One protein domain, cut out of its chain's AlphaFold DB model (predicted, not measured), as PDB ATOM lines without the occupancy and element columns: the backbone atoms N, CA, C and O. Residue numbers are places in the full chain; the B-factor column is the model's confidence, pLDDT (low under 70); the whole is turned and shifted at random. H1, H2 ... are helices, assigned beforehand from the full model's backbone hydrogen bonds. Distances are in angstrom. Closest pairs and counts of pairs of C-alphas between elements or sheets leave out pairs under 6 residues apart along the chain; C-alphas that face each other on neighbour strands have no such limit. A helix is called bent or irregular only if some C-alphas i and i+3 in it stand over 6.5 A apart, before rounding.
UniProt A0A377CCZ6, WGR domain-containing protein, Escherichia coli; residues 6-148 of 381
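What this domain is: This is residues 6 to 148 of the 381 residues of the protein "WGR domain-containing protein" of Escherichia coli (UniProt A0A377CCZ6). Short helices are stacked back and forth along one long axis: the bent H3, which folds back on itself, with H4; then the hairpin of H5 and H6; then H7, round which H8, H9 and H10 pack at the far end. H1 and H2 lie beyond H3 at the other end and touch no helix. The printed part has 143 residues with ten named helices, H1 to H10 in chain order, and no named strand: all helix. It is compact, with a radius of gyration of the C-alphas of 16.1 A, yet elongated, spanning 49 by 32 by 24 A.

How they stand to each other: H3, residues 27 to 49, was assigned as one helix by its hydrogen bonds but is bent, C-alphas 37 and 40 being 9.6 A apart; its arms, H3a (27 to 37) and H3b (40 to 49), run opposite ways at a shallow tilt of 22 degrees. H3a touches H4, residues 54 to 60, closest at the C-alphas of Ala 28 and Tyr 54, 6.2 A. H3b only just touches H5, residues 65 to 74, with 3 pairs of C-alphas within 8 A, closest at Ala 47 and Leu 70, 6.1 A. H5 and H6, residues 79 to 91, form a hairpin at 23 degrees, with the C-alphas of Leu 71 and Met 85 closest at 5.5 A. H4 touches H5, where the C-alphas of Leu 59 and Ala 67 are closest at 5.7 A. H6 touches H4 with residues 84 to 88 alone, the C-alphas of Arg 60 and Ala 88 being closest at 4.9 A. H7, residues 93 to 106, is the hub and touches five helices, among them H5, at a steep tilt of 67 degrees, with the C-alphas of Pro 65 and Ala 95 closest at 4.5 A. H7 and H8, residues 110 to 122, form a hairpin, with the C-alphas of Leu 100 and Trp 112 closest at 6.3 A. H7 touches H9, residues 125 to 133, with residues 93 to 98 alone; the C-alphas of Ala 98 and Val 130 are closest at 6.3 A. H10, residues 136 to 148, is about perpendicular to H7 at 73 degrees; the closest C-alphas, of Gly 105 and Ala 138, are 4.7 A apart. Helix packing is part aligned, part crossed: 4 of 9 touching pairs are at a shallow tilt. H1, residues 6 to 12, and H2, residues 15 to 18, meet only through their link, and both are apart from H3a. Every O i to N i+4 pair is within hydrogen-bond range in H1, H3a, H4, H5, H6, H7, H8 and H10, against 0 of 6 in H3b, with 5 of 7 O i to N i+3 pairs, and 2 of 5 in H9, with 3 of 6; H2 is too short for such a pair.

Where its parts are: H1 begins at C-alpha 6 (-37.708, 75.014, 174.652), and H7 at C-alpha 93 (-27.580, 74.592, 138.870). H7 is 20.1 A long, H10 18.7 A, H6 18.5 A and H8 18.3 A; H3b is 15.9 A and H3a 15.4 A. H3b and H9 are irregular, with 7.3 A between C-alphas 45 and 48 and 7.1 A between C-alphas 129 and 132. H10 ends at C-alpha 148 (-27.207, 91.646, 128.050).

The domain as a whole: The two C-alphas farthest apart, of His 6 and Gln 148, are 50.6 A apart. The printed part has no cut and no long link. Mean pLDDT of the printed part is 86.9; residues 6 to 18 are under 70.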
ATOM      1  N   HIS A   6     -38.430  74.735 173.410       67.94
ATOM      2  CA  HIS A   6     -37.708  75.014 174.652       67.94
ATOM      3  C   HIS A   6     -36.304  74.389 174.664       67.94
ATOM      4  O   HIS A   6     -35.335  74.996 175.141       67.94
ATOM      5  N   ILE A   7     -36.166  73.176 174.124       69.38
ATOM      6  CA  ILE A   7     -34.861  72.518 173.952       69.38
ATOM      7  C   ILE A   7     -34.028  73.267 172.905       69.38
ATOM      8  O   ILE A   7     -32.840  73.509 173.124       69.38
ATOM      9  N   LEU A   8     -34.648  73.707 171.806       66.56
ATOM     10  CA  LEU A   8     -33.975  74.471 170.753       66.56
ATOM     11  C   LEU A   8     -33.464  75.828 171.257       66.56
ATOM     12  O   LEU A   8     -32.296  76.150 171.040       66.56
ATOM     13  N   ALA A   9     -34.282  76.572 172.007       68.38
ATOM     14  CA  ALA A   9     -33.874  77.839 172.621       68.38
ATOM     15  C   ALA A   9     -32.751  77.659 173.662       68.38
ATOM     16  O   ALA A   9     -31.943  78.560 173.897       68.38
ATOM     17  N   SER A  10     -32.682  76.487 174.297       69.31
ATOM     18  CA  SER A  10     -31.600  76.140 175.224       69.31
ATOM     19  C   SER A  10     -30.297  75.801 174.489       69.31
ATOM     20  O   SER A  10     -29.233  76.205 174.947       69.31
ATOM     21  N   LEU A  11     -30.367  75.116 173.341       66.50
ATOM     22  CA  LEU A  11     -29.207  74.766 172.509       66.50
ATOM     23  C   LEU A  11     -28.590  75.972 171.789       66.50
ATOM     24  O   LEU A  11     -27.370  76.037 171.655       66.50
ATOM     25  N   GLU A  12     -29.399  76.953 171.379       66.75
ATOM     26  CA  GLU A  12     -28.912  78.197 170.756       66.75
ATOM     27  C   GLU A  12     -27.951  78.981 171.665       66.75
ATOM     28  O   GLU A  12     -27.021  79.621 171.177       66.75
ATOM     29  N   LYS A  13     -28.086  78.852 172.992       68.00
ATOM     30  CA  LYS A  13     -27.171  79.469 173.969       68.00
ATOM     31  C   LYS A  13     -25.761  78.865 173.956       68.00
ATOM     32  O   LYS A  13     -24.826  79.506 174.426       68.00
ATOM     33  N   TYR A  14     -25.594  77.656 173.418       63.75
ATOM     34  CA  TYR A  14     -24.314  76.938 173.351       63.75
ATOM     35  C   TYR A  14     -23.638  77.029 171.971       63.75
ATOM     36  O   TYR A  14     -22.669  76.315 171.712       63.75
ATOM     37  N   HIS A  15     -24.118  77.921 171.097       60.78
ATOM     38  CA  HIS A  15     -23.598  78.136 169.744       60.78
ATOM     39  C   HIS A  15     -22.102  78.502 169.701       60.78
ATOM     40  O   HIS A  15     -21.348  77.929 168.914       60.78
ATOM     41  N   GLU A  16     -21.692  79.431 170.568       57.12
ATOM     42  CA  GLU A  16     -20.359  80.053 170.590       57.12
ATOM     43  C   GLU A  16     -19.252  79.198 171.246       57.12
ATOM     44  O   GLU A  16     -18.148  79.172 170.710       57.12
ATOM     45  N   PRO A  17     -19.479  78.446 172.346       58.16
ATOM     46  CA  PRO A  17     -18.392  77.664 172.945       58.16
ATOM     47  C   PRO A  17     -18.136  76.281 172.315       58.16
ATOM     48  O   PRO A  17     -17.031  75.769 172.473       58.16
ATOM     49  N   TYR A  18     -19.105  75.659 171.626       62.00
ATOM     50  CA  TYR A  18     -19.000  74.235 171.236       62.00
ATOM     51  C   TYR A  18     -19.146  73.936 169.746       62.00
ATOM     52  O   TYR A  18     -19.111  72.766 169.379       62.00
ATOM     53  N   ALA A  19     -19.322  74.959 168.904       74.12
ATOM     54  CA  ALA A  19     -19.458  74.823 167.454       74.12
ATOM     55  C   ALA A  19     -20.266  73.579 167.033       74.12
ATOM     56  O   ALA A  19     -19.797  72.758 166.257       74.12
ATOM     57  N   ILE A  20     -21.468  73.424 167.599       79.94
ATOM     58  CA  ILE A  20     -22.225  72.162 167.655       79.94
ATOM     59  C   ILE A  20     -22.263  71.455 166.289       79.94
ATOM     60  O   ILE A  20     -21.847  70.309 166.163       79.94
ATOM     61  N   PHE A  21     -22.680  72.148 165.229       81.06
ATOM     62  CA  PHE A  21     -22.794  71.552 163.889       81.06
ATOM     63  C   PHE A  21     -21.459  71.363 163.147       81.06
ATOM     64  O   PHE A  21     -21.441  70.762 162.075       81.06
ATOM     65  N   ASP A  22     -20.354  71.839 163.713       81.25
ATOM     66  CA  ASP A  22     -18.993  71.699 163.189       81.25
ATOM     67  C   ASP A  22     -18.073  70.855 164.090       81.25
ATOM     68  O   ASP A  22     -16.865  70.804 163.872       81.25
ATOM     69  N   ASP A  23     -18.627  70.164 165.090       82.69
ATOM     70  CA  ASP A  23     -17.847  69.239 165.907       82.69
ATOM     71  C   ASP A  23     -17.267  68.096 165.055       82.69
ATOM     72  O   ASP A  23     -17.951  67.505 164.214       82.69
ATOM     73  N   TYR A  24     -16.005  67.750 165.320       78.50
ATOM     74  CA  TYR A  24     -15.262  66.736 164.570       78.50
ATOM     75  C   TYR A  24     -15.917  65.347 164.623       78.50
ATOM     76  O   TYR A  24     -15.877  64.603 163.642       78.50
ATOM     77  N   TYR A  25     -16.495  64.973 165.767       77.88
ATOM     78  CA  TYR A  25     -17.038  63.634 165.991       77.88
ATOM     79  C   TYR A  25     -18.527  63.556 165.666       77.88
ATOM     80  O   TYR A  25     -18.991  62.562 165.106       77.88
ATOM     81  N   CYS A  26     -19.275  64.599 166.017       79.69
ATOM     82  CA  CYS A  26     -20.730  64.565 166.033       79.69
ATOM     83  C   CYS A  26     -21.386  65.588 165.096       79.69
ATOM     84  O   CYS A  26     -22.577  65.452 164.817       79.69
ATOM     85  N   GLY A  27     -20.651  66.572 164.564       81.88
ATOM     86  CA  GLY A  27     -21.220  67.700 163.815       81.88
ATOM     87  C   GLY A  27     -22.011  67.282 162.574       81.88
ATOM     88  O   GLY A  27     -23.131  67.754 162.357       81.88
ATOM     89  N   ALA A  28     -21.493  66.323 161.802       81.81
ATOM     90  CA  ALA A  28     -22.200  65.769 160.644       81.81
ATOM     91  C   ALA A  28     -23.467  64.991 161.045       81.81
ATOM     92  O   ALA A  28     -24.500  65.116 160.388       81.81
ATOM     93  N   ILE A  29     -23.407  64.226 162.142       85.12
ATOM     94  CA  ILE A  29     -24.544  63.444 162.651       85.12
ATOM     95  C   ILE A  29     -25.643  64.394 163.121       85.12
ATOM     96  O   ILE A  29     -26.792  64.244 162.724       85.12
ATOM     97  N   TRP A  30     -25.301  65.409 163.912       85.69
ATOM     98  CA  TRP A  30     -26.273  66.383 164.405       85.69
ATOM     99  C   TRP A  30     -26.874  67.217 163.278       85.69
ATOM    100  O   TRP A  30     -28.088  67.415 163.257       85.69
ATOM    101  N   SER A  31     -26.062  67.644 162.307       86.69
ATOM    102  CA  SER A  31     -26.554  68.329 161.108       86.69
ATOM    103  C   SER A  31     -27.559  67.464 160.339       86.69
ATOM    104  O   SER A  31     -28.631  67.946 159.970       86.69
ATOM    105  N   ALA A  32     -27.262  66.173 160.154       86.00
ATOM    106  CA  ALA A  32     -28.161  65.230 159.491       86.00
ATOM    107  C   ALA A  32     -29.456  64.990 160.286       86.00
ATOM    108  O   ALA A  32     -30.539  65.032 159.706       86.00
ATOM    109  N   THR A  33     -29.371  64.804 161.606       86.62
ATOM    110  CA  THR A  33     -30.541  64.602 162.475       86.62
ATOM    111  C   THR A  33     -31.467  65.815 162.457       86.62
ATOM    112  O   THR A  33     -32.679  65.669 162.316       86.62
ATOM    113  N   VAL A  34     -30.916  67.030 162.549       86.25
ATOM    114  CA  VAL A  34     -31.724  68.259 162.521       86.25
ATOM    115  C   VAL A  34     -32.371  68.458 161.148       86.25
ATOM    116  O   VAL A  34     -33.539  68.836 161.081       86.25
ATOM    117  N   LEU A  35     -31.670  68.139 160.055       87.69
ATOM    118  CA  LEU A  35     -32.262  68.130 158.713       87.69
ATOM    119  C   LEU A  35     -33.370  67.083 158.567       87.69
ATOM    120  O   LEU A  35     -34.370  67.354 157.909       87.69
ATOM    121  N   GLN A  36     -33.219  65.908 159.177       87.38
ATOM    122  CA  GLN A  36     -34.234  64.859 159.139       87.38
ATOM    123  C   GLN A  36     -35.492  65.246 159.931       87.38
ATOM    124  O   GLN A  36     -36.598  64.955 159.484       87.38
ATOM    125  N   GLU A  37     -35.337  65.908 161.082       86.00
ATOM    126  CA  GLU A  37     -36.462  66.289 161.944       86.00
ATOM    127  C   GLU A  37     -37.155  67.599 161.515       86.00
ATOM    128  O   GLU A  37     -38.379  67.687 161.586       86.00
ATOM    129  N   GLN A  38     -36.407  68.619 161.074       84.06
ATOM    130  CA  GLN A  38     -36.946  69.955 160.746       84.06
ATOM    131  C   GLN A  38     -37.004  70.245 159.234       84.06
ATOM    132  O   GLN A  38     -37.581  71.253 158.813       84.06
ATOM    133  N   GLY A  39     -36.388  69.408 158.396       86.25
ATOM    134  CA  GLY A  39     -36.303  69.644 156.958       86.25
ATOM    135  C   GLY A  39     -35.620  70.973 156.626       86.25
ATOM    136  O   GLY A  39     -34.598  71.347 157.198       86.25
ATOM    137  N   VAL A  40     -36.210  71.725 155.694       86.25
ATOM    138  CA  VAL A  40     -35.672  73.006 155.200       86.25
ATOM    139  C   VAL A  40     -35.654  74.095 156.285       86.25
ATOM    140  O   VAL A  40     -34.811  74.994 156.233       86.25
ATOM    141  N   ALA A  41     -36.515  73.999 157.304       86.06
ATOM    142  CA  ALA A  41     -36.555  74.957 158.412       86.06
ATOM    143  C   ALA A  41     -35.278  74.930 159.277       86.06
ATOM    144  O   ALA A  41     -35.004  75.891 159.991       86.06
ATOM    145  N   ALA A  42     -34.463  73.874 159.166       87.25
ATOM    146  CA  ALA A  42     -33.165  73.772 159.827       87.25
ATOM    147  C   ALA A  42     -32.101  74.713 159.248       87.25
ATOM    148  O   ALA A  42     -31.174  75.098 159.959       87.25
ATOM    149  N   LEU A  43     -32.185  75.065 157.958       88.50
ATOM    150  CA  LEU A  43     -31.071  75.696 157.242       88.50
ATOM    151  C   LEU A  43     -30.568  77.015 157.858       88.50
ATOM    152  O   LEU A  43     -29.351  77.218 157.863       88.50
ATOM    153  N   PRO A  44     -31.419  77.908 158.406       88.62
ATOM    154  CA  PRO A  44     -30.948  79.107 159.099       88.62
ATOM    155  C   PRO A  44     -29.998  78.808 160.266       88.62
ATOM    156  O   PRO A  44     -29.095  79.600 160.527       88.62
ATOM    157  N   ARG A  45     -30.128  77.644 160.920       85.31
ATOM    158  CA  ARG A  45     -29.260  77.223 162.035       85.31
ATOM    159  C   ARG A  45     -27.827  76.933 161.589       85.31
ATOM    160  O   ARG A  45     -26.901  77.037 162.388       85.31
ATOM    161  N   PHE A  46     -27.630  76.605 160.313       88.12
ATOM    162  CA  PHE A  46     -26.312  76.350 159.731       88.12
ATOM    163  C   PHE A  46     -25.612  77.618 159.243       88.12
ATOM    164  O   PHE A  46     -24.428  77.562 158.919       88.12
ATOM    165  N   ALA A  47     -26.300  78.764 159.207       87.69
ATOM    166  CA  ALA A  47     -25.745  80.005 158.671       87.69
ATOM    167  C   ALA A  47     -24.402  80.422 159.306       87.69
ATOM    168  O   ALA A  47     -23.495  80.768 158.547       87.69
ATOM    169  N   PRO A  48     -24.207  80.337 160.637       86.75
ATOM    170  CA  PRO A  48     -22.927  80.714 161.239       86.75
ATOM    171  C   PRO A  48     -21.800  79.709 160.946       86.75
ATOM    172  O   PRO A  48     -20.627  80.064 160.972       86.75
ATOM    173  N   TYR A  49     -22.152  78.466 160.607       87.12
ATOM    174  CA  TYR A  49     -21.223  77.374 160.306       87.12
ATOM    175  C   TYR A  49     -20.966  77.204 158.800       87.12
ATOM    176  O   TYR A  49     -20.282  76.282 158.375       87.12
ATOM    177  N   ALA A  50     -21.486  78.091 157.950       86.94
ATOM    178  CA  ALA A  50     -21.357  77.945 156.501       86.94
ATOM    179  C   ALA A  50     -19.899  78.004 156.005       86.94
ATOM    180  O   ALA A  50     -19.582  77.448 154.956       86.94
ATOM    181  N   ALA A  51     -19.009  78.673 156.746       87.12
ATOM    182  CA  ALA A  51     -17.581  78.759 156.430       87.12
ATOM    183  C   ALA A  51     -16.759  77.561 156.935       87.12
ATOM    184  O   ALA A  51     -15.596  77.410 156.557       87.12
ATOM    185  N   SER A  52     -17.344  76.742 157.807       86.50
ATOM    186  CA  SER A  52     -16.649  75.682 158.518       86.50
ATOM    187  C   SER A  52     -16.495  74.421 157.660       86.50
ATOM    188  O   SER A  52     -17.006  74.356 156.541       86.50
ATOM    189  N   ASP A  53     -15.724  73.430 158.111       84.88
ATOM    190  CA  ASP A  53     -15.385  72.301 157.240       84.88
ATOM    191  C   ASP A  53     -16.465  71.214 157.200       84.88
ATOM    192  O   ASP A  53     -16.725  70.690 156.114       84.88
ATOM    193  N   TYR A  54     -17.106  70.907 158.331       86.56
ATOM    194  CA  TYR A  54     -18.059  69.798 158.437       86.56
ATOM    195  C   TYR A  54     -19.471  70.228 158.045       86.56
ATOM    196  O   TYR A  54     -20.080  69.629 157.158       86.56
ATOM    197  N   CYS A  55     -19.974  71.310 158.641       87.56
ATOM    198  CA  CYS A  55     -21.324  71.800 158.358       87.56
ATOM    199  C   CYS A  55     -21.475  72.252 156.895       87.56
ATOM    200  O   CYS A  55     -22.452  71.913 156.221       87.56
ATOM    201  N   ALA A  56     -20.474  72.952 156.350       88.12
ATOM    202  CA  ALA A  56     -20.506  73.386 154.955       88.12
ATOM    203  C   ALA A  56     -20.475  72.222 153.953       88.12
ATOM    204  O   ALA A  56     -21.003  72.356 152.847       88.12
ATOM    205  N   ASP A  57     -19.866  71.085 154.311       89.00
ATOM    206  CA  ASP A  57     -19.897  69.894 153.459       89.00
ATOM    207  C   ASP A  57     -21.311  69.302 153.398       89.00
ATOM    208  O   ASP A  57     -21.780  68.963 152.313       89.00
ATOM    209  N   VAL A  58     -22.051  69.311 154.514       89.56
ATOM    210  CA  VAL A  58     -23.477  68.945 154.529       89.56
ATOM    211  C   VAL A  58     -24.292  69.902 153.654       89.56
ATOM    212  O   VAL A  58     -25.047  69.442 152.797       89.56
ATOM    213  N   LEU A  59     -24.101  71.223 153.791       91.12
ATOM    214  CA  LEU A  59     -24.799  72.231 152.972       91.12
ATOM    215  C   LEU A  59     -24.597  72.015 151.465       91.12
ATOM    216  O   LEU A  59     -25.524  72.230 150.683       91.12
ATOM    217  N   ARG A  60     -23.412  71.548 151.051       92.12
ATOM    218  CA  ARG A  60     -23.086  71.252 149.646       92.12
ATOM    219  C   ARG A  60     -23.994  70.187 149.030       92.12
ATOM    220  O   ARG A  60     -24.148  70.158 147.813       92.12
ATOM    221  N   HIS A  61     -24.566  69.306 149.846       91.31
ATOM    222  CA  HIS A  61     -25.406  68.194 149.406       91.31
ATOM    223  C   HIS A  61     -26.906  68.523 149.375       91.31
ATOM    224  O   HIS A  61     -27.709  67.669 149.000       91.31
ATOM    225  N   ILE A  62     -27.294  69.753 149.719       91.50
ATOM    226  CA  ILE A  62     -28.695  70.167 149.809       91.50
ATOM    227  C   ILE A  62     -29.103  70.936 148.549       91.50
ATOM    228  O   ILE A  62     -28.607  72.030 148.282       91.50
ATOM    229  N   ASN A  63     -30.077  70.400 147.810       92.81
ATOM    230  CA  ASN A  63     -30.682  71.071 146.658       92.81
ATOM    231  C   ASN A  63     -31.710  72.129 147.101       92.81
ATOM    232  O   ASN A  63     -32.916  71.950 146.930       92.81
ATOM    233  N   HIS A  64     -31.248  73.210 147.733       92.81
ATOM    234  CA  HIS A  64     -32.119  74.302 148.171       92.81
ATOM    235  C   HIS A  64     -31.446  75.672 147.971       92.81
ATOM    236  O   HIS A  64     -30.295  75.834 148.389       92.81
ATOM    237  N   PRO A  65     -32.143  76.690 147.413       91.50
ATOM    238  CA  PRO A  65     -31.551  78.003 147.144       91.50
ATOM    239  C   PRO A  65     -30.922  78.642 148.383       91.50
ATOM    240  O   PRO A  65     -29.824  79.181 148.318       91.50
ATOM    241  N   PHE A  66     -31.558  78.504 149.549       92.25
ATOM    242  CA  PHE A  66     -31.022  79.059 150.793       92.25
ATOM    243  C   PHE A  66     -29.691  78.412 151.223       92.25
ATOM    244  O   PHE A  66     -28.806  79.117 151.695       92.25
ATOM    245  N   ALA A  67     -29.505  77.101 151.013       93.19
ATOM    246  CA  ALA A  67     -28.240  76.431 151.333       93.19
ATOM    247  C   ALA A  67     -27.100  76.955 150.445       93.19
ATOM    248  O   ALA A  67     -26.003  77.238 150.929       93.19
ATOM    249  N   LEU A  68     -27.381  77.174 149.158       94.06
ATOM    250  CA  LEU A  68     -26.407  77.762 148.242       94.06
ATOM    251  C   LEU A  68     -26.148  79.238 148.526       94.06
ATOM    252  O   LEU A  68     -25.000  79.662 148.445       94.06
ATOM    253  N   THR A  69     -27.157  80.000 148.946       94.50
ATOM    254  CA  THR A  69     -26.981  81.378 149.425       94.50
ATOM    255  C   THR A  69     -25.961  81.454 150.561       94.50
ATOM    256  O   THR A  69     -25.099  82.334 150.549       94.50
ATOM    257  N   LEU A  70     -26.009  80.521 151.519       93.44
ATOM    258  CA  LEU A  70     -25.028  80.452 152.606       93.44
ATOM    259  C   LEU A  70     -23.610  80.193 152.076       93.44
ATOM    260  O   LEU A  70     -22.685  80.915 152.445       93.44
ATOM    261  N   LEU A  71     -23.446  79.229 151.161       93.38
ATOM    262  CA  LEU A  71     -22.147  78.897 150.561       93.38
ATOM    263  C   LEU A  71     -21.581  80.029 149.687       93.38
ATOM    264  O   LEU A  71     -20.382  80.297 149.730       93.38
ATOM    265  N   ILE A  72     -22.429  80.720 148.920       93.56
ATOM    266  CA  ILE A  72     -22.031  81.845 148.058       93.56
ATOM    267  C   ILE A  72     -21.511  83.016 148.902       93.56
ATOM    268  O   ILE A  72     -20.495  83.619 148.556       93.56
ATOM    269  N   ARG A  73     -22.155  83.314 150.040       92.56
ATOM    270  CA  ARG A  73     -21.739  84.405 150.941       92.56
ATOM    271  C   ARG A  73     -20.353  84.186 151.551       92.56
ATOM    272  O   ARG A  73     -19.611  85.146 151.736       92.56
ATOM    273  N   VAL A  74     -19.984  82.940 151.845       92.19
ATOM    274  CA  VAL A  74     -18.693  82.597 152.476       92.19
ATOM    275  C   VAL A  74     -17.602  82.209 151.475       92.19
ATOM    276  O   VAL A  74     -16.455  81.988 151.867       92.19
ATOM    277  N   ALA A  75     -17.920  82.145 150.180       89.50
ATOM    278  CA  ALA A  75     -17.015  81.661 149.141       89.50
ATOM    279  C   ALA A  75     -15.683  82.425 149.063       89.50
ATOM    280  O   ALA A  75     -14.671  81.851 148.664       89.50
ATOM    281  N   GLY A  76     -15.671  83.702 149.458       87.06
ATOM    282  CA  GLY A  76     -14.476  84.550 149.464       87.06
ATOM    283  C   GLY A  76     -13.521  84.335 150.644       87.06
ATOM    284  O   GLY A  76     -12.411  84.856 150.604       87.06
ATOM    285  N   GLN A  77     -13.908  83.590 151.686       88.81
ATOM    286  CA  GLN A  77     -13.100  83.489 152.911       88.81
ATOM    287  C   GLN A  77     -11.879  82.574 152.753       88.81
ATOM    288  O   GLN A  77     -10.779  82.916 153.183       88.81
ATOM    289  N   THR A  78     -12.047  81.404 152.131       89.62
ATOM    290  CA  THR A  78     -10.956  80.440 151.931       89.62
ATOM    291  C   THR A  78     -11.072  79.721 150.589       89.62
ATOM    292  O   THR A  78     -12.147  79.622 149.997       89.62
ATOM    293  N   LYS A  79      -9.962  79.123 150.129       89.00
ATOM    294  CA  LYS A  79      -9.961  78.265 148.930       89.00
ATOM    295  C   LYS A  79     -10.911  77.068 149.062       89.00
ATOM    296  O   LYS A  79     -11.495  76.656 148.066       89.00
ATOM    297  N   ARG A  80     -11.069  76.522 150.276       89.94
ATOM    298  CA  ARG A  80     -11.991  75.407 150.548       89.94
ATOM    299  C   ARG A  80     -13.447  75.848 150.399       89.94
ATOM    300  O   ARG A  80     -14.216  75.138 149.762       89.94
ATOM    301  N   CYS A  81     -13.802  77.036 150.896       91.19
ATOM    302  CA  CYS A  81     -15.144  77.602 150.721       91.19
ATOM    303  C   CYS A  81     -15.490  77.781 149.235       91.19
ATOM    304  O   CYS A  81     -16.568  77.381 148.798       91.19
ATOM    305  N   HIS A  82     -14.554  78.311 148.442       91.00
ATOM    306  CA  HIS A  82     -14.747  78.475 147.000       91.00
ATOM    307  C   HIS A  82     -14.930  77.134 146.263       91.00
ATOM    308  O   HIS A  82     -15.816  77.006 145.416       91.00
ATOM    309  N   ASP A  83     -14.129  76.117 146.602       92.94
ATOM    310  CA  ASP A  83     -14.248  74.768 146.029       92.94
ATOM    311  C   ASP A  83     -15.596  74.113 146.378       92.94
ATOM    312  O   ASP A  83     -16.271  73.570 145.501       92.94
ATOM    313  N   ARG A  84     -16.044  74.230 147.637       92.88
ATOM    314  CA  ARG A  84     -17.365  73.740 148.071       92.88
ATOM    315  C   ARG A  84     -18.497  74.407 147.305       92.88
ATOM    316  O   ARG A  84     -19.345  73.702 146.764       92.88
ATOM    317  N   MET A  85     -18.485  75.737 147.218       93.88
ATOM    318  CA  MET A  85     -19.471  76.502 146.455       93.88
ATOM    319  C   MET A  85     -19.508  76.043 144.991       93.88
ATOM    320  O   MET A  85     -20.577  75.742 144.470       93.88
ATOM    321  N   THR A  86     -18.349  75.928 144.339       92.75
ATOM    322  CA  THR A  86     -18.261  75.521 142.927       92.75
ATOM    323  C   THR A  86     -18.855  74.129 142.702       92.75
ATOM    324  O   THR A  86     -19.627  73.924 141.766       92.75
ATOM    325  N   LYS A  87     -18.557  73.177 143.594       93.81
ATOM    326  CA  LYS A  87     -19.124  71.822 143.549       93.81
ATOM    327  C   LYS A  87     -20.636  71.811 143.781       93.81
ATOM    328  O   LYS A  87     -21.337  71.081 143.089       93.81
ATOM    329  N   ALA A  88     -21.135  72.625 144.711       94.06
ATOM    330  CA  ALA A  88     -22.568  72.738 144.981       94.06
ATOM    331  C   ALA A  88     -23.330  73.323 143.778       94.06
ATOM    332  O   ALA A  88     -24.368  72.795 143.386       94.06
ATOM    333  N   ILE A  89     -22.778  74.365 143.145       93.25
ATOM    334  CA  ILE A  89     -23.343  74.990 141.938       93.25
ATOM    335  C   ILE A  89     -23.373  74.003 140.768       93.25
ATOM    336  O   ILE A  89     -24.365  73.936 140.046       93.25
ATOM    337  N   ALA A  90     -22.307  73.215 140.594       92.50
ATOM    338  CA  ALA A  90     -22.250  72.193 139.554       92.50
ATOM    339  C   ALA A  90     -23.270  71.064 139.780       92.50
ATOM    340  O   ALA A  90     -23.820  70.543 138.811       92.50
ATOM    341  N   ALA A  91     -23.529  70.690 141.038       93.69
ATOM    342  CA  ALA A  91     -24.509  69.663 141.384       93.69
ATOM    343  C   ALA A  91     -25.960  70.153 141.238       93.69
ATOM    344  O   ALA A  91     -26.815  69.400 140.776       93.69
ATOM    345  N   PHE A  92     -26.237  71.407 141.615       94.25
ATOM    346  CA  PHE A  92     -27.592  71.962 141.695       94.25
ATOM    347  C   PHE A  92     -27.711  73.318 140.972       94.25
ATOM    348  O   PHE A  92     -27.907  74.357 141.615       94.25
ATOM    349  N   PRO A  93     -27.624  73.345 139.630       92.38
ATOM    350  CA  PRO A  93     -27.580  74.592 138.870       92.38
ATOM    351  C   PRO A  93     -28.888  75.403 138.945       92.38
ATOM    352  O   PRO A  93     -28.834  76.631 138.968       92.38
ATOM    353  N   HIS A  94     -30.058  74.761 139.070       93.19
ATOM    354  CA  HIS A  94     -31.346  75.453 139.246       93.19
ATOM    355  C   HIS A  94     -31.403  76.253 140.550       93.19
ATOM    356  O   HIS A  94     -31.684  77.451 140.542       93.19
ATOM    357  N   ALA A  95     -31.088  75.599 141.673       93.38
ATOM    358  CA  ALA A  95     -31.070  76.239 142.983       93.38
ATOM    359  C   ALA A  95     -29.978  77.313 143.069       93.38
ATOM    360  O   ALA A  95     -30.174  78.338 143.719       93.38
ATOM    361  N   ALA A  96     -28.842  77.098 142.395       93.88
ATOM    362  CA  ALA A  96     -27.731  78.043 142.360       93.88
ATOM    363  C   ALA A  96     -28.103  79.320 141.611       93.88
ATOM    364  O   ALA A  96     -27.830  80.418 142.096       93.88
ATOM    365  N   MET A  97     -28.759  79.176 140.457       93.25
ATOM    366  CA  MET A  97     -29.248  80.311 139.684       93.25
ATOM    367  C   MET A  97     -30.262  81.108 140.502       93.25
ATOM    368  O   MET A  97     -30.109  82.322 140.607       93.25
ATOM    369  N   ALA A  98     -31.200  80.425 141.168       93.94
ATOM    370  CA  ALA A  98     -32.177  81.068 142.042       93.94
ATOM    371  C   ALA A  98     -31.518  81.849 143.192       93.94
ATOM    372  O   ALA A  98     -31.832  83.016 143.426       93.94
ATOM    373  N   ALA A  99     -30.555  81.225 143.877       93.88
ATOM    374  CA  ALA A  99     -29.816  81.839 144.974       93.88
ATOM    375  C   ALA A  99     -29.047  83.095 144.529       93.88
ATOM    376  O   ALA A  99     -29.113  84.129 145.194       93.88
ATOM    377  N   LEU A 100     -28.348  83.029 143.390       92.75
ATOM    378  CA  LEU A 100     -27.591  84.159 142.843       92.75
ATOM    379  C   LEU A 100     -28.503  85.311 142.413       92.75
ATOM    380  O   LEU A 100     -28.183  86.466 142.691       92.75
ATOM    381  N   THR A 101     -29.633  85.021 141.762       92.88
ATOM    382  CA  THR A 101     -30.586  86.060 141.343       92.88
ATOM    383  C   THR A 101     -31.253  86.744 142.530       92.88
ATOM    384  O   THR A 101     -31.402  87.964 142.513       92.88
ATOM    385  N   GLU A 102     -31.600  85.994 143.581       93.31
ATOM    386  CA  GLU A 102     -32.164  86.560 144.813       93.31
ATOM    387  C   GLU A 102     -31.144  87.423 145.560       93.31
ATOM    388  O   GLU A 102     -31.462  88.525 146.004       93.31
ATOM    389  N   LEU A 103     -29.891  86.966 145.650       93.06
ATOM    390  CA  LEU A 103     -28.812  87.750 146.248       93.06
ATOM    391  C   LEU A 103     -28.565  89.058 145.492       93.06
ATOM    392  O   LEU A 103     -28.470  90.111 146.120       93.06
ATOM    393  N   LEU A 104     -28.524  89.006 144.158       91.88
ATOM    394  CA  LEU A 104     -28.351  90.191 143.316       91.88
ATOM    395  C   LEU A 104     -29.558  91.138 143.347       91.88
ATOM    396  O   LEU A 104     -29.380  92.339 143.166       91.88
ATOM    397  N   GLY A 105     -30.765  90.624 143.602       89.19
ATOM    398  CA  GLY A 105     -31.956  91.445 143.833       89.19
ATOM    399  C   GLY A 105     -31.899  92.242 145.142       89.19
ATOM    400  O   GLY A 105     -32.536  93.287 145.244       89.19
ATOM    401  N   GLN A 106     -31.127  91.775 146.130       89.50
ATOM    402  CA  GLN A 106     -30.936  92.449 147.422       89.50
ATOM    403  C   GLN A 106     -29.717  93.375 147.428       89.50
ATOM    404  O   GLN A 106     -29.776  94.479 147.968       89.50
ATOM    405  N   LYS A 107     -28.594  92.911 146.873       89.88
ATOM    406  CA  LYS A 107     -27.323  93.630 146.860       89.88
ATOM    407  C   LYS A 107     -26.569  93.327 145.573       89.88
ATOM    408  O   LYS A 107     -26.290  92.177 145.247       89.88
ATOM    409  N   GLU A 108     -26.169  94.381 144.882       85.38
ATOM    410  CA  GLU A 108     -25.394  94.260 143.657       85.38
ATOM    411  C   GLU A 108     -23.914  93.990 143.979       85.38
ATOM    412  O   GLU A 108     -23.218  94.833 144.546       85.38
ATOM    413  N   GLU A 109     -23.426  92.797 143.628       89.88
ATOM    414  CA  GLU A 109     -22.013  92.423 143.738       89.88
ATOM    415  C   GLU A 109     -21.479  91.888 142.403       89.88
ATOM    416  O   GLU A 109     -22.065  91.002 141.774       89.88
ATOM    417  N   ASN A 110     -20.318  92.399 141.977       89.06
ATOM    418  CA  ASN A 110     -19.713  92.039 140.691       89.06
ATOM    419  C   ASN A 110     -19.348  90.548 140.601       89.06
ATOM    420  O   ASN A 110     -19.517  89.940 139.547       89.06
ATOM    421  N   SER A 111     -18.879  89.948 141.698       87.88
ATOM    422  CA  SER A 111     -18.538  88.521 141.778       87.88
ATOM    423  C   SER A 111     -19.751  87.631 141.487       87.88
ATOM    424  O   SER A 111     -19.680  86.749 140.630       87.88
ATOM    425  N   TRP A 112     -20.882  87.901 142.144       91.56
ATOM    426  CA  TRP A 112     -22.132  87.164 141.957       91.56
ATOM    427  C   TRP A 112     -22.697  87.360 140.552       91.56
ATOM    428  O   TRP A 112     -23.146  86.394 139.938       91.56
ATOM    429  N   ARG A 113     -22.606  88.577 139.996       90.44
ATOM    430  CA  ARG A 113     -23.027  88.842 138.612       90.44
ATOM    431  C   ARG A 113     -22.192  88.050 137.606       90.44
ATOM    432  O   ARG A 113     -22.767  87.454 136.699       90.44
ATOM    433  N   ILE A 114     -20.869  87.990 137.767       90.62
ATOM    434  CA  ILE A 114     -19.997  87.190 136.888       90.62
ATOM    435  C   ILE A 114     -20.377  85.705 136.955       90.62
ATOM    436  O   ILE A 114     -20.472  85.047 135.917       90.62
ATOM    437  N   MET A 115     -20.644  85.178 138.153       90.44
ATOM    438  CA  MET A 115     -21.083  83.790 138.325       90.44
ATOM    439  C   MET A 115     -22.433  83.524 137.652       90.44
ATOM    440  O   MET A 115     -22.552  82.555 136.902       90.44
ATOM    441  N   LEU A 116     -23.421  84.406 137.850       91.94
ATOM    442  CA  LEU A 116     -24.733  84.297 137.209       91.94
ATOM    443  C   LEU A 116     -24.611  84.327 135.679       91.94
ATOM    444  O   LEU A 116     -25.174  83.470 135.003       91.94
ATOM    445  N   MET A 117     -23.826  85.256 135.130       91.56
ATOM    446  CA  MET A 117     -23.592  85.353 133.685       91.56
ATOM    447  C   MET A 117     -22.912  84.099 133.132       91.56
ATOM    448  O   MET A 117     -23.324  83.581 132.098       91.56
ATOM    449  N   THR A 118     -21.922  83.554 133.844       91.12
ATOM    450  CA  THR A 118     -21.248  82.303 133.452       91.12
ATOM    451  C   THR A 118     -22.234  81.132 133.388       91.12
ATOM    452  O   THR A 118     -22.192  80.328 132.453       91.12
ATOM    453  N   MET A 119     -23.159  81.053 134.349       90.31
ATOM    454  CA  MET A 119     -24.210  80.034 134.361       90.31
ATOM    455  C   MET A 119     -25.223  80.226 133.231       90.31
ATOM    456  O   MET A 119     -25.585  79.247 132.583       90.31
ATOM    457  N   LEU A 120     -25.638  81.464 132.950       90.62
ATOM    458  CA  LEU A 120     -26.565  81.770 131.858       90.62
ATOM    459  C   LEU A 120     -25.968  81.462 130.481       90.62
ATOM    460  O   LEU A 120     -26.671  80.937 129.624       90.62
ATOM    461  N   ILE A 121     -24.673  81.725 130.284       89.19
ATOM    462  CA  ILE A 121     -23.951  81.358 129.054       89.19
ATOM    463  C   ILE A 121     -23.892  79.836 128.899       89.19
ATOM    464  O   ILE A 121     -24.073  79.312 127.804       89.19
ATOM    465  N   SER A 122     -23.639  79.120 129.996       87.94
ATOM    466  CA  SER A 122     -23.475  77.665 129.961       87.94
ATOM    467  C   SER A 122     -24.806  76.922 129.803       87.94
ATOM    468  O   SER A 122     -24.847  75.873 129.166       87.94
ATOM    469  N   GLN A 123     -25.883  77.419 130.424       88.44
ATOM    470  CA  GLN A 123     -27.177  76.733 130.528       88.44
ATOM    471  C   GLN A 123     -28.356  77.732 130.455       88.44
ATOM    472  O   GLN A 123     -29.073  77.925 131.441       88.44
ATOM    473  N   PRO A 124     -28.605  78.361 129.290       85.44
ATOM    474  CA  PRO A 124     -29.602  79.429 129.155       85.44
ATOM    475  C   PRO A 124     -31.043  78.966 129.423       85.44
ATOM    476  O   PRO A 124     -31.846  79.730 129.954       85.44
ATOM    477  N   ALA A 125     -31.363  77.700 129.128       87.06
ATOM    478  CA  ALA A 125     -32.698  77.126 129.324       87.06
ATOM    479  C   ALA A 125     -33.139  77.065 130.801       87.06
ATOM    480  O   ALA A 125     -34.334  76.994 131.085       87.06
ATOM    481  N   LEU A 126     -32.195  77.098 131.751       87.38
ATOM    482  CA  LEU A 126     -32.515  77.077 133.181       87.38
ATOM    483  C   LEU A 126     -33.154  78.372 133.670       87.38
ATOM    484  O   LEU A 126     -33.929  78.341 134.624       87.38
ATOM    485  N   ALA A 127     -32.855  79.491 133.013       87.12
ATOM    486  CA  ALA A 127     -33.350  80.793 133.428       87.12
ATOM    487  C   ALA A 127     -34.881  80.826 133.447       87.12
ATOM    488  O   ALA A 127     -35.467  81.220 134.447       87.12
ATOM    489  N   GLU A 128     -35.529  80.332 132.390       88.12
ATOM    490  CA  GLU A 128     -36.993  80.305 132.292       88.12
ATOM    491  C   GLU A 128     -37.637  79.372 133.316       88.12
ATOM    492  O   GLU A 128     -38.684  79.694 133.873       88.12
ATOM    493  N   GLN A 129     -36.981  78.244 133.606       88.75
ATOM    494  CA  GLN A 129     -37.474  77.277 134.582       88.75
ATOM    495  C   GLN A 129     -37.497  77.870 135.984       88.75
ATOM    496  O   GLN A 129     -38.403  77.549 136.738       88.75
ATOM    497  N   VAL A 130     -36.535  78.732 136.331       90.38
ATOM    498  CA  VAL A 130     -36.386  79.268 137.691       90.38
ATOM    499  C   VAL A 130     -37.329  80.442 137.987       90.38
ATOM    500  O   VAL A 130     -37.694  80.639 139.144       90.38
ATOM    501  N   ILE A 131     -37.794  81.175 136.964       90.00
ATOM    502  CA  ILE A 131     -38.670  82.362 137.096       90.00
ATOM    503  C   ILE A 131     -39.851  82.180 138.070       90.00
ATOM    504  O   ILE A 131     -40.074  83.096 138.864       90.00
ATOM    505  N   PRO A 132     -40.608  81.060 138.068       90.12
ATOM    506  CA  PRO A 132     -41.770  80.897 138.944       90.12
ATOM    507  C   PRO A 132     -41.443  80.904 140.443       90.12
ATOM    508  O   PRO A 132     -42.336  81.137 141.254       90.12
ATOM    509  N   TRP A 133     -40.190  80.637 140.819       87.88
ATOM    510  CA  TRP A 133     -39.747  80.554 142.214       87.88
ATOM    511  C   TRP A 133     -38.982  81.796 142.683       87.88
ATOM    512  O   TRP A 133     -38.438  81.789 143.785       87.88
ATOM    513  N   LEU A 134     -38.922  82.842 141.853       91.25
ATOM    514  CA  LEU A 134     -38.187  84.072 142.133       91.25
ATOM    515  C   LEU A 134     -39.093  85.206 142.604       91.25
ATOM    516  O   LEU A 134     -40.234  85.361 142.171       91.25
ATOM    517  N   SER A 135     -38.523  86.070 143.433       91.56
ATOM    518  CA  SER A 135     -39.084  87.365 143.782       91.56
ATOM    519  C   SER A 135     -39.085  88.320 142.581       91.56
ATOM    520  O   SER A 135     -38.245  88.244 141.680       91.56
ATOM    521  N   THR A 136     -40.008  89.285 142.570       90.19
ATOM    522  CA  THR A 136     -40.090  90.327 141.532       90.19
ATOM    523  C   THR A 136     -38.749  91.028 141.234       90.19
ATOM    524  O   THR A 136     -38.416  91.154 140.050       90.19
ATOM    525  N   PRO A 137     -37.941  91.463 142.231       90.12
ATOM    526  CA  PRO A 137     -36.630  92.056 141.952       90.12
ATOM    527  C   PRO A 137     -35.636  91.048 141.356       90.12
ATOM    528  O   PRO A 137     -34.906  91.398 140.430       90.12
ATOM    529  N   ALA A 138     -35.641  89.789 141.805       90.12
ATOM    530  CA  ALA A 138     -34.771  88.748 141.255       90.12
ATOM    531  C   ALA A 138     -35.105  88.424 139.786       90.12
ATOM    532  O   ALA A 138     -34.199  88.262 138.964       90.12
ATOM    533  N   VAL A 139     -36.392  88.418 139.418       91.44
ATOM    534  CA  VAL A 139     -36.833  88.268 138.020       91.44
ATOM    535  C   VAL A 139     -36.333  89.425 137.151       91.44
ATOM    536  O   VAL A 139     -35.908  89.198 136.016       91.44
ATOM    537  N   ALA A 140     -36.356  90.663 137.659       91.19
ATOM    538  CA  ALA A 140     -35.848  91.824 136.926       91.19
ATOM    539  C   ALA A 140     -34.336  91.714 136.659       91.19
ATOM    540  O   ALA A 140     -33.891  91.974 135.538       91.19
ATOM    541  N   VAL A 141     -33.557  91.262 137.650       91.06
ATOM    542  CA  VAL A 141     -32.117  91.001 137.495       91.06
ATOM    543  C   VAL A 141     -31.865  89.919 136.449       91.06
ATOM    544  O   VAL A 141     -31.056  90.124 135.544       91.06
ATOM    545  N   LEU A 142     -32.577  88.791 136.532       91.00
ATOM    546  CA  LEU A 142     -32.406  87.680 135.598       91.00
ATOM    547  C   LEU A 142     -32.703  88.106 134.154       91.00
ATOM    548  O   LEU A 142     -31.894  87.854 133.262       91.00
ATOM    549  N   LYS A 143     -33.813  88.824 133.933       89.75
ATOM    550  CA  LYS A 143     -34.177  89.356 132.610       89.75
ATOM    551  C   LYS A 143     -33.157  90.366 132.088       89.75
ATOM    552  O   LYS A 143     -32.829  90.327 130.907       89.75
ATOM    553  N   SER A 144     -32.629  91.235 132.949       89.31
ATOM    554  CA  SER A 144     -31.565  92.181 132.584       89.31
ATOM    555  C   SER A 144     -30.295  91.450 132.127       89.31
ATOM    556  O   SER A 144     -29.750  91.748 131.064       89.31
ATOM    557  N   CYS A 145     -29.871  90.416 132.861       88.44
ATOM    558  CA  CYS A 145     -28.736  89.577 132.474       88.44
ATOM    559  C   CYS A 145     -28.981  88.821 131.157       88.44
ATOM    560  O   CYS A 145     -28.088  88.759 130.313       88.44
ATOM    561  N   GLN A 146     -30.189  88.292 130.931       88.44
ATOM    562  CA  GLN A 146     -30.552  87.665 129.653       88.44
ATOM    563  C   GLN A 146     -30.506  88.666 128.492       88.44
ATOM    564  O   GLN A 146     -29.940  88.356 127.445       88.44
ATOM    565  N   GLN A 147     -31.029  89.881 128.687       86.19
ATOM    566  CA  GLN A 147     -30.979  90.938 127.677       86.19
ATOM    567  C   GLN A 147     -29.538  91.289 127.300       86.19
ATOM    568  O   GLN A 147     -29.245  91.395 126.111       86.19
ATOM    569  N   GLN A 148     -28.636  91.400 128.283       84.06
ATOM    570  CA  GLN A 148     -27.207  91.646 128.050       84.06
ATOM    571  C   GLN A 148     -26.548  90.561 127.187       84.06
ATOM    572  O   GLN A 148     -25.686  90.887 126.378       84.06
TER     573      GLN A 148